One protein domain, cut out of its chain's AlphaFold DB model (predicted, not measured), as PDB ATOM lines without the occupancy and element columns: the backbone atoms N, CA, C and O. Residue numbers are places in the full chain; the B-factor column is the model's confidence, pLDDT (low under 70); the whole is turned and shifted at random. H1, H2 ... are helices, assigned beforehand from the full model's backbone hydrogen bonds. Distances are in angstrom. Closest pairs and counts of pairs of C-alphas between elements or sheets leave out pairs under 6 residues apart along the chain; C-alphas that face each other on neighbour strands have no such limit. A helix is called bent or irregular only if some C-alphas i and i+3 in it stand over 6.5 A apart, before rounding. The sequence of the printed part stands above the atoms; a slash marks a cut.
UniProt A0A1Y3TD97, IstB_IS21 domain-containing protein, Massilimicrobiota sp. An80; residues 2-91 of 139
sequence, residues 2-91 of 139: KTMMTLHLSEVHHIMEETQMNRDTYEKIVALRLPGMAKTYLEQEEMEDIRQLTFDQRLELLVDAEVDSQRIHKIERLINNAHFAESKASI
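What this domain is: This is residues 2 to 91 of the 139 residues of the protein "IstB_IS21 domain-containing protein" of Massilimicrobiota sp. An80 (UniProt A0A1Y3TD97). One long helix, H5, has a small helical hairpin, H2 and H3, packed on it through H3, and an arm holding H1 sticks out far beyond this body at residues 2 to 18. The short H4 makes the turn from H3 to H5, and the arm together with H5 makes the length of the whole. The printed part has 90 residues with five named helices, H1 to H5 in chain order, and no named strand; its class is all helix. It is extended, with a radius of gyration of the C-alphas of 21.1 A, and spans 79 by 26 by 18 A, a rod in outline.

How they stand to each other: Start at H5, residues 55 to 81, the longest helix. It touches H3, residues 35 to 46, with residues 61 to 70 alone; look at the C-alphas of Gly 36 and Glu 66, the closest pair, 4.1 A apart. These two helices run opposite ways at a steep tilt of 44 degrees. On from H3, find H2, residues 23 to 31, which touches it at a shallow tilt of 23 degrees, opposite ways; the two form a helical hairpin, and their closest C-alphas, of Ile 29 and Ala 38, are 5.9 A apart. H2 and H5 are apart. H4, residues 48 to 52, is close to H3 but not clearly touching, the closest C-alphas being those of Gln 44 and Ile 50, at 6.3 A. It is likewise close to H5 but not clearly touching, with the C-alphas of Ile 50 and Arg 58 closest at 7.5 A. H1, residues 4 to 12, touches no helix. In H2 and H5 every O i to N i+4 pair is within hydrogen-bond range; H1 has 4 of 5 and H3 6 of 8, while H4 has 0 of 1, with 1 of its 2 O i to N i+3 pairs within range.

Where its parts are: Find C-alpha 55 at (-26.177, 42.489, 4.923); from there H5 runs 39.1 A to C-alpha 81 at (-35.746, 29.910, 40.683). H3 is 17.6 A from first to last C-alpha, H1 12.9 A, H2 12.2 A and H4 8.8 A. H4 is irregular, its C-alphas 48 and 51 being 7.2 A apart. H1 begins at C-alpha 4, at (-0.749, 46.220, -17.578).

The domain as a whole: The C-alphas of Lys 2 and Ala 85, the two farthest apart, are 79.4 A from each other. Residues 51 to 57 and 80 to 86 also stand free. The printed part has no cut and no long link. In the model, residues 2 to 21 are under 70 in pLDDT; the mean of the printed part is 81.1.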
ATOM      1  N   LYS A   2       3.815  43.892 -20.423       40.12
ATOM      2  CA  LYS A   2       4.036  43.140 -19.169       40.12
ATOM      3  C   LYS A   2       3.585  43.850 -17.878       40.12
ATOM      4  O   LYS A   2       3.391  43.164 -16.893       40.12
ATOM      5  N   THR A   3       3.395  45.175 -17.899       41.31
ATOM      6  CA  THR A   3       3.020  45.989 -16.718       41.31
ATOM      7  C   THR A   3       1.503  46.181 -16.553       41.31
ATOM      8  O   THR A   3       1.025  46.334 -15.438       41.31
ATOM      9  N   MET A   4       0.724  46.128 -17.642       42.28
ATOM     10  CA  MET A   4      -0.749  46.220 -17.578       42.28
ATOM     11  C   MET A   4      -1.404  44.910 -17.112       42.28
ATOM     12  O   MET A   4      -2.436  44.949 -16.455       42.28
ATOM     13  N   MET A   5      -0.786  43.753 -17.389       44.94
ATOM     14  CA  MET A   5      -1.268  42.456 -16.889       44.94
ATOM     15  C   MET A   5      -1.015  42.274 -15.386       44.94
ATOM     16  O   MET A   5      -1.789  41.599 -14.722       44.94
ATOM     17  N   THR A   6       0.028  42.890 -14.822       40.88
ATOM     18  CA  THR A   6       0.328  42.805 -13.381       40.88
ATOM     19  C   THR A   6      -0.620  43.651 -12.534       40.88
ATOM     20  O   THR A   6      -0.965  43.225 -11.440       40.88
ATOM     21  N   LEU A   7      -1.089  44.794 -13.052       42.88
ATOM     22  CA  LEU A   7      -2.066  45.645 -12.359       42.88
ATOM     23  C   LEU A   7      -3.442  44.972 -12.235       42.88
ATOM     24  O   LEU A   7      -4.066  45.038 -11.180       42.88
ATOM     25  N   HIS A   8      -3.868  44.237 -13.265       40.28
ATOM     26  CA  HIS A   8      -5.134  43.504 -13.211       40.28
ATOM     27  C   HIS A   8      -5.062  42.289 -12.269       40.28
ATOM     28  O   HIS A   8      -6.031  41.980 -11.587       40.28
ATOM     29  N   LEU A   9      -3.896  41.640 -12.142       38.97
ATOM     30  CA  LEU A   9      -3.696  40.581 -11.144       38.97
ATOM     31  C   LEU A   9      -3.611  41.114  -9.702       38.97
ATOM     32  O   LEU A   9      -4.021  40.406  -8.786       38.97
ATOM     33  N   SER A  10      -3.137  42.348  -9.480       39.56
ATOM     34  CA  SER A  10      -3.180  42.975  -8.149       39.56
ATOM     35  C   SER A  10      -4.580  43.448  -7.745       39.56
ATOM     36  O   SER A  10      -4.906  43.392  -6.565       39.56
ATOM     37  N   GLU A  11      -5.423  43.857  -8.700       42.44
ATOM     38  CA  GLU A  11      -6.830  44.189  -8.425       42.44
ATOM     39  C   GLU A  11      -7.665  42.932  -8.151       42.44
ATOM     40  O   GLU A  11      -8.513  42.952  -7.266       42.44
ATOM     41  N   VAL A  12      -7.373  41.811  -8.825       44.34
ATOM     42  CA  VAL A  12      -8.057  40.525  -8.593       44.34
ATOM     43  C   VAL A  12      -7.622  39.866  -7.278       44.34
ATOM     44  O   VAL A  12      -8.443  39.234  -6.615       44.34
ATOM     45  N   HIS A  13      -6.382  40.081  -6.822       38.78
ATOM     46  CA  HIS A  13      -5.947  39.611  -5.501       38.78
ATOM     47  C   HIS A  13      -6.630  40.321  -4.323       38.78
ATOM     48  O   HIS A  13      -6.555  39.811  -3.208       38.78
ATOM     49  N   HIS A  14      -7.342  41.431  -4.547       38.81
ATOM     50  CA  HIS A  14      -8.146  42.070  -3.503       38.81
ATOM     51  C   HIS A  14      -9.584  41.515  -3.413       38.81
ATOM     52  O   HIS A  14     -10.307  41.837  -2.475       38.81
ATOM     53  N   ILE A  15      -9.999  40.657  -4.354       43.78
ATOM     54  CA  ILE A  15     -11.369  40.104  -4.459       43.78
ATOM     55  C   ILE A  15     -11.441  38.656  -3.928       43.78
ATOM     56  O   ILE A  15     -12.453  37.978  -4.069       43.78
ATOM     57  N   MET A  16     -10.359  38.174  -3.308       38.22
ATOM     58  CA  MET A  16     -10.242  36.838  -2.715       38.22
ATOM     59  C   MET A  16      -9.881  36.893  -1.224       38.22
ATOM     60  O   MET A  16      -9.112  36.067  -0.736       38.22
ATOM     61  N   GLU A  17     -10.445  37.840  -0.473       45.72
ATOM     62  CA  GLU A  17     -10.712  37.535   0.934       45.72
ATOM     63  C   GLU A  17     -11.779  36.436   0.933       45.72
ATOM     64  O   GLU A  17     -12.978  36.696   0.806       45.72
ATOM     65  N   GLU A  18     -11.320  35.182   0.986       45.91
ATOM     66  CA  GLU A  18     -12.122  34.079   1.500       45.91
ATOM     67  C   GLU A  18     -12.891  34.619   2.696       45.91
ATOM     68  O   GLU A  18     -12.307  35.158   3.637       45.91
ATOM     69  N   THR A  19     -14.216  34.554   2.609       54.00
ATOM     70  CA  THR A  19     -15.122  35.008   3.658       54.00
ATOM     71  C   THR A  19     -15.062  33.978   4.777       54.00
ATOM     72  O   THR A  19     -15.985  33.206   4.978       54.00
ATOM     73  N   GLN A  20     -13.900  33.899   5.412       56.50
ATOM     74  CA  GLN A  20     -13.649  33.185   6.636       56.50
ATOM     75  C   GLN A  20     -14.200  34.072   7.745       56.50
ATOM     76  O   GLN A  20     -13.877  35.265   7.802       56.50
ATOM     77  N   MET A  21     -15.028  33.507   8.616       67.94
ATOM     78  CA  MET A  21     -15.560  34.161   9.798       67.94
ATOM     79  C   MET A  21     -14.484  35.023  10.439       67.94
ATOM     80  O   MET A  21     -13.410  34.544  10.819       67.94
ATOM     81  N   ASN A  22     -14.796  36.309  10.596       83.75
ATOM     82  CA  ASN A  22     -13.914  37.208  11.308       83.75
ATOM     83  C   ASN A  22     -13.878  36.767  12.779       83.75
ATOM     84  O   ASN A  22     -14.795  37.051  13.556       83.75
ATOM     85  N   ARG A  23     -12.828  36.026  13.135       84.00
ATOM     86  CA  ARG A  23     -12.643  35.435  14.461       84.00
ATOM     87  C   ARG A  23     -12.601  36.499  15.555       84.00
ATOM     88  O   ARG A  23     -13.218  36.310  16.598       84.00
ATOM     89  N   ASP A  24     -11.987  37.648  15.281       91.69
ATOM     90  CA  ASP A  24     -11.964  38.781  16.211       91.69
ATOM     91  C   ASP A  24     -13.380  39.295  16.504       91.69
ATOM     92  O   ASP A  24     -13.679  39.742  17.609       91.69
ATOM     93  N   THR A  25     -14.270  39.248  15.510       91.12
ATOM     94  CA  THR A  25     -15.675  39.645  15.666       91.12
ATOM     95  C   THR A  25     -16.431  38.635  16.519       91.12
ATOM     96  O   THR A  25     -17.112  39.041  17.458       91.12
ATOM     97  N   TYR A  26     -16.249  37.336  16.272       93.06
ATOM     98  CA  TYR A  26     -16.833  36.288  17.112       93.06
ATOM     99  C   TYR A  26     -16.395  36.426  18.579       93.06
ATOM    100  O   TYR A  26     -17.231  36.444  19.484       93.06
ATOM    101  N   GLU A  27     -15.096  36.612  18.826       94.62
ATOM    102  CA  GLU A  27     -14.556  36.781  20.180       94.62
ATOM    103  C   GLU A  27     -15.131  38.028  20.879       94.62
ATOM    104  O   GLU A  27     -15.462  37.973  22.066       94.62
ATOM    105  N   LYS A  28     -15.346  39.129  20.144       96.19
ATOM    106  CA  LYS A  28     -16.029  40.327  20.669       96.19
ATOM    107  C   LYS A  28     -17.493  40.061  21.021       96.19
ATOM    108  O   LYS A  28     -17.934  40.502  22.078       96.19
ATOM    109  N   ILE A  29     -18.241  39.337  20.187       95.31
ATOM    110  CA  ILE A  29     -19.647  38.979  20.454       95.31
ATOM    111  C   ILE A  29     -19.745  38.133  21.736       95.31
ATOM    112  O   ILE A  29     -20.577  38.403  22.607       95.31
ATOM    113  N   VAL A  30     -18.842  37.162  21.902       95.62
ATOM    114  CA  VAL A  30     -18.755  36.347  23.123       95.62
ATOM    115  C   VAL A  30     -18.407  37.210  24.340       95.62
ATOM    116  O   VAL A  30     -19.053  37.086  25.384       95.62
ATOM    117  N   ALA A  31     -17.440  38.126  24.221       97.00
ATOM    118  CA  ALA A  31     -17.062  39.041  25.301       97.00
ATOM    119  C   ALA A  31     -18.210  39.981  25.719       97.00
ATOM    120  O   ALA A  31     -18.356  40.294  26.902       97.00
ATOM    121  N   LEU A  32     -19.054  40.381  24.764       97.00
ATOM    122  CA  LEU A  32     -20.271  41.165  24.991       97.00
ATOM    123  C   LEU A  32     -21.422  40.352  25.603       97.00
ATOM    124  O   LEU A  32     -22.434  40.938  25.978       97.00
ATOM    125  N   ARG A  33     -21.255  39.031  25.764       95.81
ATOM    126  CA  ARG A  33     -22.265  38.102  26.292       95.81
ATOM    127  C   ARG A  33     -23.535  38.068  25.441       95.81
ATOM    128  O   ARG A  33     -24.632  38.101  25.990       95.81
ATOM    129  N   LEU A  34     -23.362  37.966  24.124       97.06
ATOM    130  CA  LEU A  34     -24.448  37.816  23.152       97.06
ATOM    131  C   LEU A  34     -24.466  36.375  22.596       97.06
ATOM    132  O   LEU A  34     -24.006  36.132  21.477       97.06
ATOM    133  N   PRO A  35     -24.878  35.375  23.398       95.19
ATOM    134  CA  PRO A  35     -24.745  33.963  23.046       95.19
ATOM    135  C   PRO A  35     -25.617  33.540  21.859       95.19
ATOM    136  O   PRO A  35     -25.199  32.669  21.098       95.19
ATOM    137  N   GLY A  36     -26.802  34.139  21.684       96.25
ATOM    138  CA  GLY A  36     -27.681  33.834  20.555       96.25
ATOM    139  C   GLY A  36     -27.061  34.318  19.252       96.25
ATOM    140  O   GLY A  36     -26.910  33.545  18.307       96.25
ATOM    141  N   MET A  37     -26.571  35.560  19.259       96.31
ATOM    142  CA  MET A  37     -25.848  36.134  18.126       96.31
ATOM    143  C   MET A  37     -24.572  35.350  17.800       96.31
ATOM    144  O   MET A  37     -24.304  35.085  16.634       96.31
ATOM    145  N   ALA A  38     -23.792  34.942  18.808       95.31
ATOM    146  CA  ALA A  38     -22.565  34.167  18.599       95.31
ATOM    147  C   ALA A  38     -22.842  32.817  17.924       95.31
ATOM    148  O   ALA A  38     -22.123  32.426  17.006       95.31
ATOM    149  N   LYS A  39     -23.899  32.119  18.362       94.81
ATOM    150  CA  LYS A  39     -24.318  30.842  17.776       94.81
ATOM    151  C   LYS A  39     -24.747  31.019  16.324       94.81
ATOM    152  O   LYS A  39     -24.226  30.331  15.455       94.81
ATOM    153  N   THR A  40     -25.640  31.966  16.054       94.44
ATOM    154  CA  THR A  40     -26.142  32.196  14.695       94.44
ATOM    155  C   THR A  40     -25.053  32.718  13.764       94.44
ATOM    156  O   THR A  40     -25.043  32.363  12.594       94.44
ATOM    157  N   TYR A  41     -24.079  33.479  14.264       92.88
ATOM    158  CA  TYR A  41     -22.925  33.910  13.471       92.88
ATOM    159  C   TYR A  41     -22.081  32.731  12.966       92.88
ATOM    160  O   TYR A  41     -21.643  32.758  11.821       92.88
ATOM    161  N   LEU A  42     -21.912  31.682  13.781       91.06
ATOM    162  CA  LEU A  42     -21.279  30.431  13.351       91.06
ATOM    163  C   LEU A  42     -22.157  29.671  12.348       91.06
ATOM    164  O   LEU A  42     -21.665  29.213  11.324       91.06
ATOM    165  N   GLU A  43     -23.460  29.566  12.616       91.19
ATOM    166  CA  GLU A  43     -24.407  28.858  11.740       91.19
ATOM    167  C   GLU A  43     -24.495  29.498  10.348       91.19
ATOM    168  O   GLU A  43     -24.598  28.789   9.351       91.19
ATOM    169  N   GLN A  44     -24.398  30.828  10.260       88.94
ATOM    170  CA  GLN A  44     -24.397  31.549   8.988       88.94
ATOM    171  C   GLN A  44     -23.226  31.151   8.073       88.94
ATOM    172  O   GLN A  44     -23.387  31.245   6.860       88.94
ATOM    173  N   GLU A  45     -22.088  30.675   8.597       82.44
ATOM    174  CA  GLU A  45     -20.996  30.142   7.759       82.44
ATOM    175  C   GLU A  45     -21.367  28.834   7.059       82.44
ATOM    176  O   GLU A  45     -20.924  28.578   5.940       82.44
ATOM    177  N   GLU A  46     -22.180  28.007   7.714       83.88
ATOM    178  CA  GLU A  46     -22.591  26.694   7.210       83.88
ATOM    179  C   GLU A  46     -23.806  26.789   6.268       83.88
ATOM    180  O   GLU A  46     -24.145  25.829   5.576       83.88
ATOM    181  N   MET A  47     -24.467  27.948   6.213       84.31
ATOM    182  CA  MET A  47     -25.642  28.185   5.376       84.31
ATOM    183  C   MET A  47     -25.246  28.514   3.928       84.31
ATOM    184  O   MET A  47     -24.807  29.624   3.625       84.31
ATOM    185  N   GLU A  48     -25.489  27.585   2.998       79.06
ATOM    186  CA  GLU A  48     -25.176  27.760   1.565       79.06
ATOM    187  C   GLU A  48     -25.852  29.000   0.940       79.06
ATOM    188  O   GLU A  48     -25.238  29.727   0.154       79.06
ATOM    189  N   ASP A  49     -27.087  29.298   1.349       85.00
ATOM    190  CA  ASP A  49     -27.888  30.399   0.802       85.00
ATOM    191  C   ASP A  49     -27.681  31.741   1.519       85.00
ATOM    192  O   ASP A  49     -28.285  32.750   1.146       85.00
ATOM    193  N   ILE A  50     -26.792  31.814   2.516       83.69
ATOM    194  CA  ILE A  50     -26.581  33.045   3.293       83.69
ATOM    195  C   ILE A  50     -26.113  34.223   2.427       83.69
ATOM    196  O   ILE A  50     -26.364  35.392   2.730       83.69
ATOM    197  N   ARG A  51     -25.446  33.908   1.311       79.25
ATOM    198  CA  ARG A  51     -24.938  34.878   0.334       79.25
ATOM    199  C   ARG A  51     -26.048  35.519  -0.495       79.25
ATOM    200  O   ARG A  51     -25.820  36.575  -1.076       79.25
ATOM    201  N   GLN A  52     -27.226  34.897  -0.551       88.38
ATOM    202  CA  GLN A  52     -28.403  35.458  -1.216       88.38
ATOM    203  C   GLN A  52     -29.074  36.540  -0.361       88.38
ATOM    204  O   GLN A  52     -29.792  37.387  -0.893       88.38
ATOM    205  N   LEU A  53     -28.827  36.537   0.954       88.00
ATOM    206  CA  LEU A  53     -29.309  37.570   1.859       88.00
ATOM    207  C   LEU A  53     -28.452  38.830   1.746       88.00
ATOM    208  O   LEU A  53     -27.229  38.785   1.597       88.00
ATOM    209  N   THR A  54     -29.096  39.981   1.879       90.50
ATOM    210  CA  THR A  54     -28.411  41.261   2.071       90.50
ATOM    211  C   THR A  54     -27.716  41.307   3.434       90.50
ATOM    212  O   THR A  54     -27.996  40.504   4.327       90.50
ATOM    213  N   PHE A  55     -26.797  42.259   3.616       88.38
ATOM    214  CA  PHE A  55     -26.177  42.489   4.923       88.38
ATOM    215  C   PHE A  55     -27.224  42.751   6.012       88.38
ATOM    216  O   PHE A  55     -27.158  42.117   7.062       88.38
ATOM    217  N   ASP A  56     -28.203  43.614   5.733       94.38
ATOM    218  CA  ASP A  56     -29.240  43.979   6.700       94.38
ATOM    219  C   ASP A  56     -30.057  42.758   7.134       94.38
ATOM    220  O   ASP A  56     -30.267  42.563   8.323       94.38
ATOM    221  N   GLN A  57     -30.416  41.872   6.198       92.62
ATOM    222  CA  GLN A  57     -31.124  40.625   6.514       92.62
ATOM    223  C   GLN A  57     -30.285  39.670   7.371       92.62
ATOM    224  O   GLN A  57     -30.794  39.053   8.302       92.62
ATOM    225  N   ARG A  58     -28.984  39.537   7.087       91.94
ATOM    226  CA  ARG A  58     -28.098  38.713   7.926       91.94
ATOM    227  C   ARG A  58     -27.944  39.293   9.327       91.94
ATOM    228  O   ARG A  58     -27.890  38.531  10.288       91.94
ATOM    229  N   LEU A  59     -27.863  40.619   9.435       93.69
ATOM    230  CA  LEU A  59     -27.778  41.321  10.711       93.69
ATOM    231  C   LEU A  59     -29.081  41.199  11.509       93.69
ATOM    232  O   LEU A  59     -29.023  40.969  12.712       93.69
ATOM    233  N   GLU A  60     -30.233  41.298  10.850       96.12
ATOM    234  CA  GLU A  60     -31.553  41.083  11.451       96.12
ATOM    235  C   GLU A  60     -31.638  39.693  12.093       96.12
ATOM    236  O   GLU A  60     -31.892  39.595  13.290       96.12
ATOM    237  N   LEU A  61     -31.269  38.634  11.359       94.50
ATOM    238  CA  LEU A  61     -31.236  37.264  11.891       94.50
ATOM    239  C   LEU A  61     -30.348  37.121  13.137       94.50
ATOM    240  O   LEU A  61     -30.695  36.408  14.077       94.50
ATOM    241  N   LEU A  62     -29.193  37.792  13.149       95.19
ATOM    242  CA  LEU A  62     -28.267  37.777  14.282       95.19
ATOM    243  C   LEU A  62     -28.853  38.464  15.521       95.19
ATOM    244  O   LEU A  62     -28.702  37.964  16.637       95.19
ATOM    245  N   VAL A  63     -29.498  39.614  15.325       97.12
ATOM    246  CA  VAL A  63     -30.122  40.387  16.404       97.12
ATOM    247  C   VAL A  63     -31.342  39.652  16.953       97.12
ATOM    248  O   VAL A  63     -31.478  39.535  18.172       97.12
ATOM    249  N   ASP A  64     -32.186  39.102  16.084       97.31
ATOM    250  CA  ASP A  64     -33.368  38.336  16.482       97.31
ATOM    251  C   ASP A  64     -32.988  37.102  17.304       97.31
ATOM    252  O   ASP A  64     -33.552  36.876  18.379       97.31
ATOM    253  N   ALA A  65     -31.963  36.360  16.870       97.00
ATOM    254  CA  ALA A  65     -31.453  35.204  17.605       97.00
ATOM    255  C   ALA A  65     -31.003  35.564  19.030       97.00
ATOM    256  O   ALA A  65     -31.218  34.801  19.977       97.00
ATOM    257  N   GLU A  66     -30.396  36.736  19.213       97.75
ATOM    258  CA  GLU A  66     -29.999  37.218  20.533       97.75
ATOM    259  C   GLU A  66     -31.195  37.615  21.397       97.75
ATOM    260  O   GLU A  66     -31.274  37.216  22.561       97.75
ATOM    261  N   VAL A  67     -32.150  38.360  20.839       97.75
ATOM    262  CA  VAL A  67     -33.371  38.755  21.557       97.75
ATOM    263  C   VAL A  67     -34.151  37.520  22.018       97.75
ATOM    264  O   VAL A  67     -34.617  37.461  23.165       97.75
ATOM    265  N   ASP A  68     -34.255  36.505  21.165       97.31
ATOM    266  CA  ASP A  68     -34.896  35.239  21.504       97.31
ATOM    267  C   ASP A  68     -34.105  34.460  22.559       97.31
ATOM    268  O   ASP A  68     -34.696  33.984  23.535       97.31
ATOM    269  N   SER A  69     -32.773  34.401  22.446       97.00
ATOM    270  CA  SER A  69     -31.908  33.778  23.456       97.00
ATOM    271  C   SER A  69     -32.075  34.427  24.835       97.00
ATOM    272  O   SER A  69     -32.240  33.728  25.838       97.00
ATOM    273  N   GLN A  70     -32.137  35.759  24.911       95.88
ATOM    274  CA  GLN A  70     -32.382  36.475  26.166       95.88
ATOM    275  C   GLN A  70     -33.754  36.145  26.762       95.88
ATOM    276  O   GLN A  70     -33.877  35.958  27.980       95.88
ATOM    277  N   ARG A  71     -34.793  36.046  25.922       96.00
ATOM    278  CA  ARG A  71     -36.139  35.656  26.361       96.00
ATOM    279  C   ARG A  71     -36.136  34.236  26.927       96.00
ATOM    280  O   ARG A  71     -36.690  34.026  28.008       96.00
ATOM    281  N   ILE A  72     -35.483  33.295  26.247       95.25
ATOM    282  CA  ILE A  72     -35.350  31.898  26.681       95.25
ATOM    283  C   ILE A  72     -34.599  31.820  28.011       95.25
ATOM    284  O   ILE A  72     -35.144  31.291  28.979       95.25
ATOM    285  N   HIS A  73     -33.422  32.439  28.125       95.06
ATOM    286  CA  HIS A  73     -32.648  32.442  29.370       95.06
ATOM    287  C   HIS A  73     -33.420  33.060  30.541       95.06
ATOM    288  O   HIS A  73     -33.325  32.593  31.679       95.06
ATOM    289  N   LYS A  74     -34.220  34.106  30.289       95.69
ATOM    290  CA  LYS A  74     -35.097  34.681  31.313       95.69
ATOM    291  C   LYS A  74     -36.124  33.658  31.797       95.69
ATOM    292  O   LYS A  74     -36.316  33.554  33.007       95.69
ATOM    293  N   ILE A  75     -36.767  32.929  30.885       93.69
ATOM    294  CA  ILE A  75     -37.748  31.887  31.214       93.69
ATOM    295  C   ILE A  75     -37.082  30.759  32.006       93.69
ATOM    296  O   ILE A  75     -37.550  30.429  33.092       93.69
ATOM    297  N   GLU A  76     -35.960  30.224  31.527       93.25
ATOM    298  CA  GLU A  76     -35.224  29.146  32.200       93.25
ATOM    299  C   GLU A  76     -34.788  29.546  33.609       93.25
ATOM    300  O   GLU A  76     -34.978  28.794  34.564       93.25
ATOM    301  N   ARG A  77     -34.274  30.769  33.773       95.06
ATOM    302  CA  ARG A  77     -33.915  31.305  35.089       95.06
ATOM    303  C   ARG A  77     -35.125  31.386  36.019       95.06
ATOM    304  O   ARG A  77     -35.003  31.039  37.188       95.06
ATOM    305  N   LEU A  78     -36.276  31.847  35.526       94.19
ATOM    306  CA  LEU A  78     -37.500  31.919  36.329       94.19
ATOM    307  C   LEU A  78     -37.987  30.525  36.740       94.19
ATOM    308  O   LEU A  78     -38.315  30.333  37.906       94.19
ATOM    309  N   ILE A  79     -37.970  29.552  35.826       91.12
ATOM    310  CA  ILE A  79     -38.324  28.153  36.110       91.12
ATOM    311  C   ILE A  79     -37.392  27.564  37.174       91.12
ATOM    312  O   ILE A  79     -37.860  26.967  38.142       91.12
ATOM    313  N   ASN A  80     -36.080  27.768  37.027       90.19
ATOM    314  CA  ASN A  80     -35.082  27.266  37.972       90.19
ATOM    315  C   ASN A  80     -35.247  27.890  39.364       90.19
ATOM    316  O   ASN A  80     -35.154  27.185  40.367       90.19
ATOM    317  N   ASN A  81     -35.539  29.191  39.427       93.25
ATOM    318  CA  ASN A  81     -35.746  29.910  40.683       93.25
ATOM    319  C   ASN A  81     -37.081  29.575  41.363       93.25
ATOM    320  O   ASN A  81     -37.195  29.724  42.575       93.25
ATOM    321  N   ALA A  82     -38.093  29.148  40.606       88.56
ATOM    322  CA  ALA A  82     -39.398  28.779  41.151       88.56
ATOM    323  C   ALA A  82     -39.391  27.418  41.868       88.56
ATOM    324  O   ALA A  82     -40.362  27.083  42.540       88.56
ATOM    325  N   HIS A  83     -38.316  26.629  41.728       87.38
ATOM    326  CA  HIS A  83     -38.151  25.333  42.396       87.38
ATOM    327  C   HIS A  83     -39.363  24.396  42.237       87.38
ATOM    328  O   HIS A  83     -39.739  23.682  43.170       87.38
ATOM    329  N   PHE A  84     -39.975  24.388  41.046       84.19
ATOM    330  CA  PHE A  84     -41.080  23.483  40.740       84.19
ATOM    331  C   PHE A  84     -40.659  22.027  40.952       84.19
ATOM    332  O   PHE A  84     -39.579  21.623  40.522       84.19
ATOM    333  N   ALA A  85     -41.541  21.227  41.561       85.31
ATOM    334  CA  ALA A  85     -41.314  19.790  41.715       85.31
ATOM    335  C   ALA A  85     -41.119  19.096  40.354       85.31
ATOM    336  O   ALA A  85     -40.270  18.223  40.228       85.31
ATOM    337  N   GLU A  86     -41.858  19.544  39.334       85.00
ATOM    338  CA  GLU A  86     -41.771  19.058  37.954       85.00
ATOM    339  C   GLU A  86     -41.547  20.231  36.991       85.00
ATOM    340  O   GLU A  86     -42.477  20.755  36.379       85.00
ATOM    341  N   SER A  87     -40.295  20.673  36.845       83.88
ATOM    342  CA  SER A  87     -39.928  21.837  36.017       83.88
ATOM    343  C   SER A  87     -40.166  21.654  34.513       83.88
ATOM    344  O   SER A  87     -40.215  22.633  33.773       83.88
ATOM    345  N   LYS A  88     -40.323  20.406  34.056       85.62
ATOM    346  CA  LYS A  88     -40.594  20.051  32.653       85.62
ATOM    347  C   LYS A  88     -42.072  19.760  32.376       85.62
ATOM    348  O   LYS A  88     -42.391  19.285  31.288       85.62
ATOM    349  N   ALA A  89     -42.957  19.996  33.345       86.75
ATOM    350  CA  ALA A  89     -44.382  19.758  33.171       86.75
ATOM    351  C   ALA A  89     -44.953  20.624  32.036       86.75
ATOM    352  O   ALA A  89     -44.734  21.833  31.984       86.75
ATOM    353  N   SER A  90     -45.716  19.999  31.137       88.19
ATOM    354  CA  SER A  90     -46.379  20.671  30.018       88.19
ATOM    355  C   SER A  90     -47.857  20.296  29.930       88.19
ATOM    356  O   SER A  90     -48.237  19.141  30.128       88.19
ATOM    357  N   ILE A  91     -48.692  21.258  29.526       88.38
ATOM    358  CA  ILE A  91     -50.123  21.055  29.238       88.38
ATOM    359  C   ILE A  91     -50.334  19.967  28.176       88.38
ATOM    360  O   ILE A  91     -51.290  19.197  28.253       88.38
TER     361      ILE A  91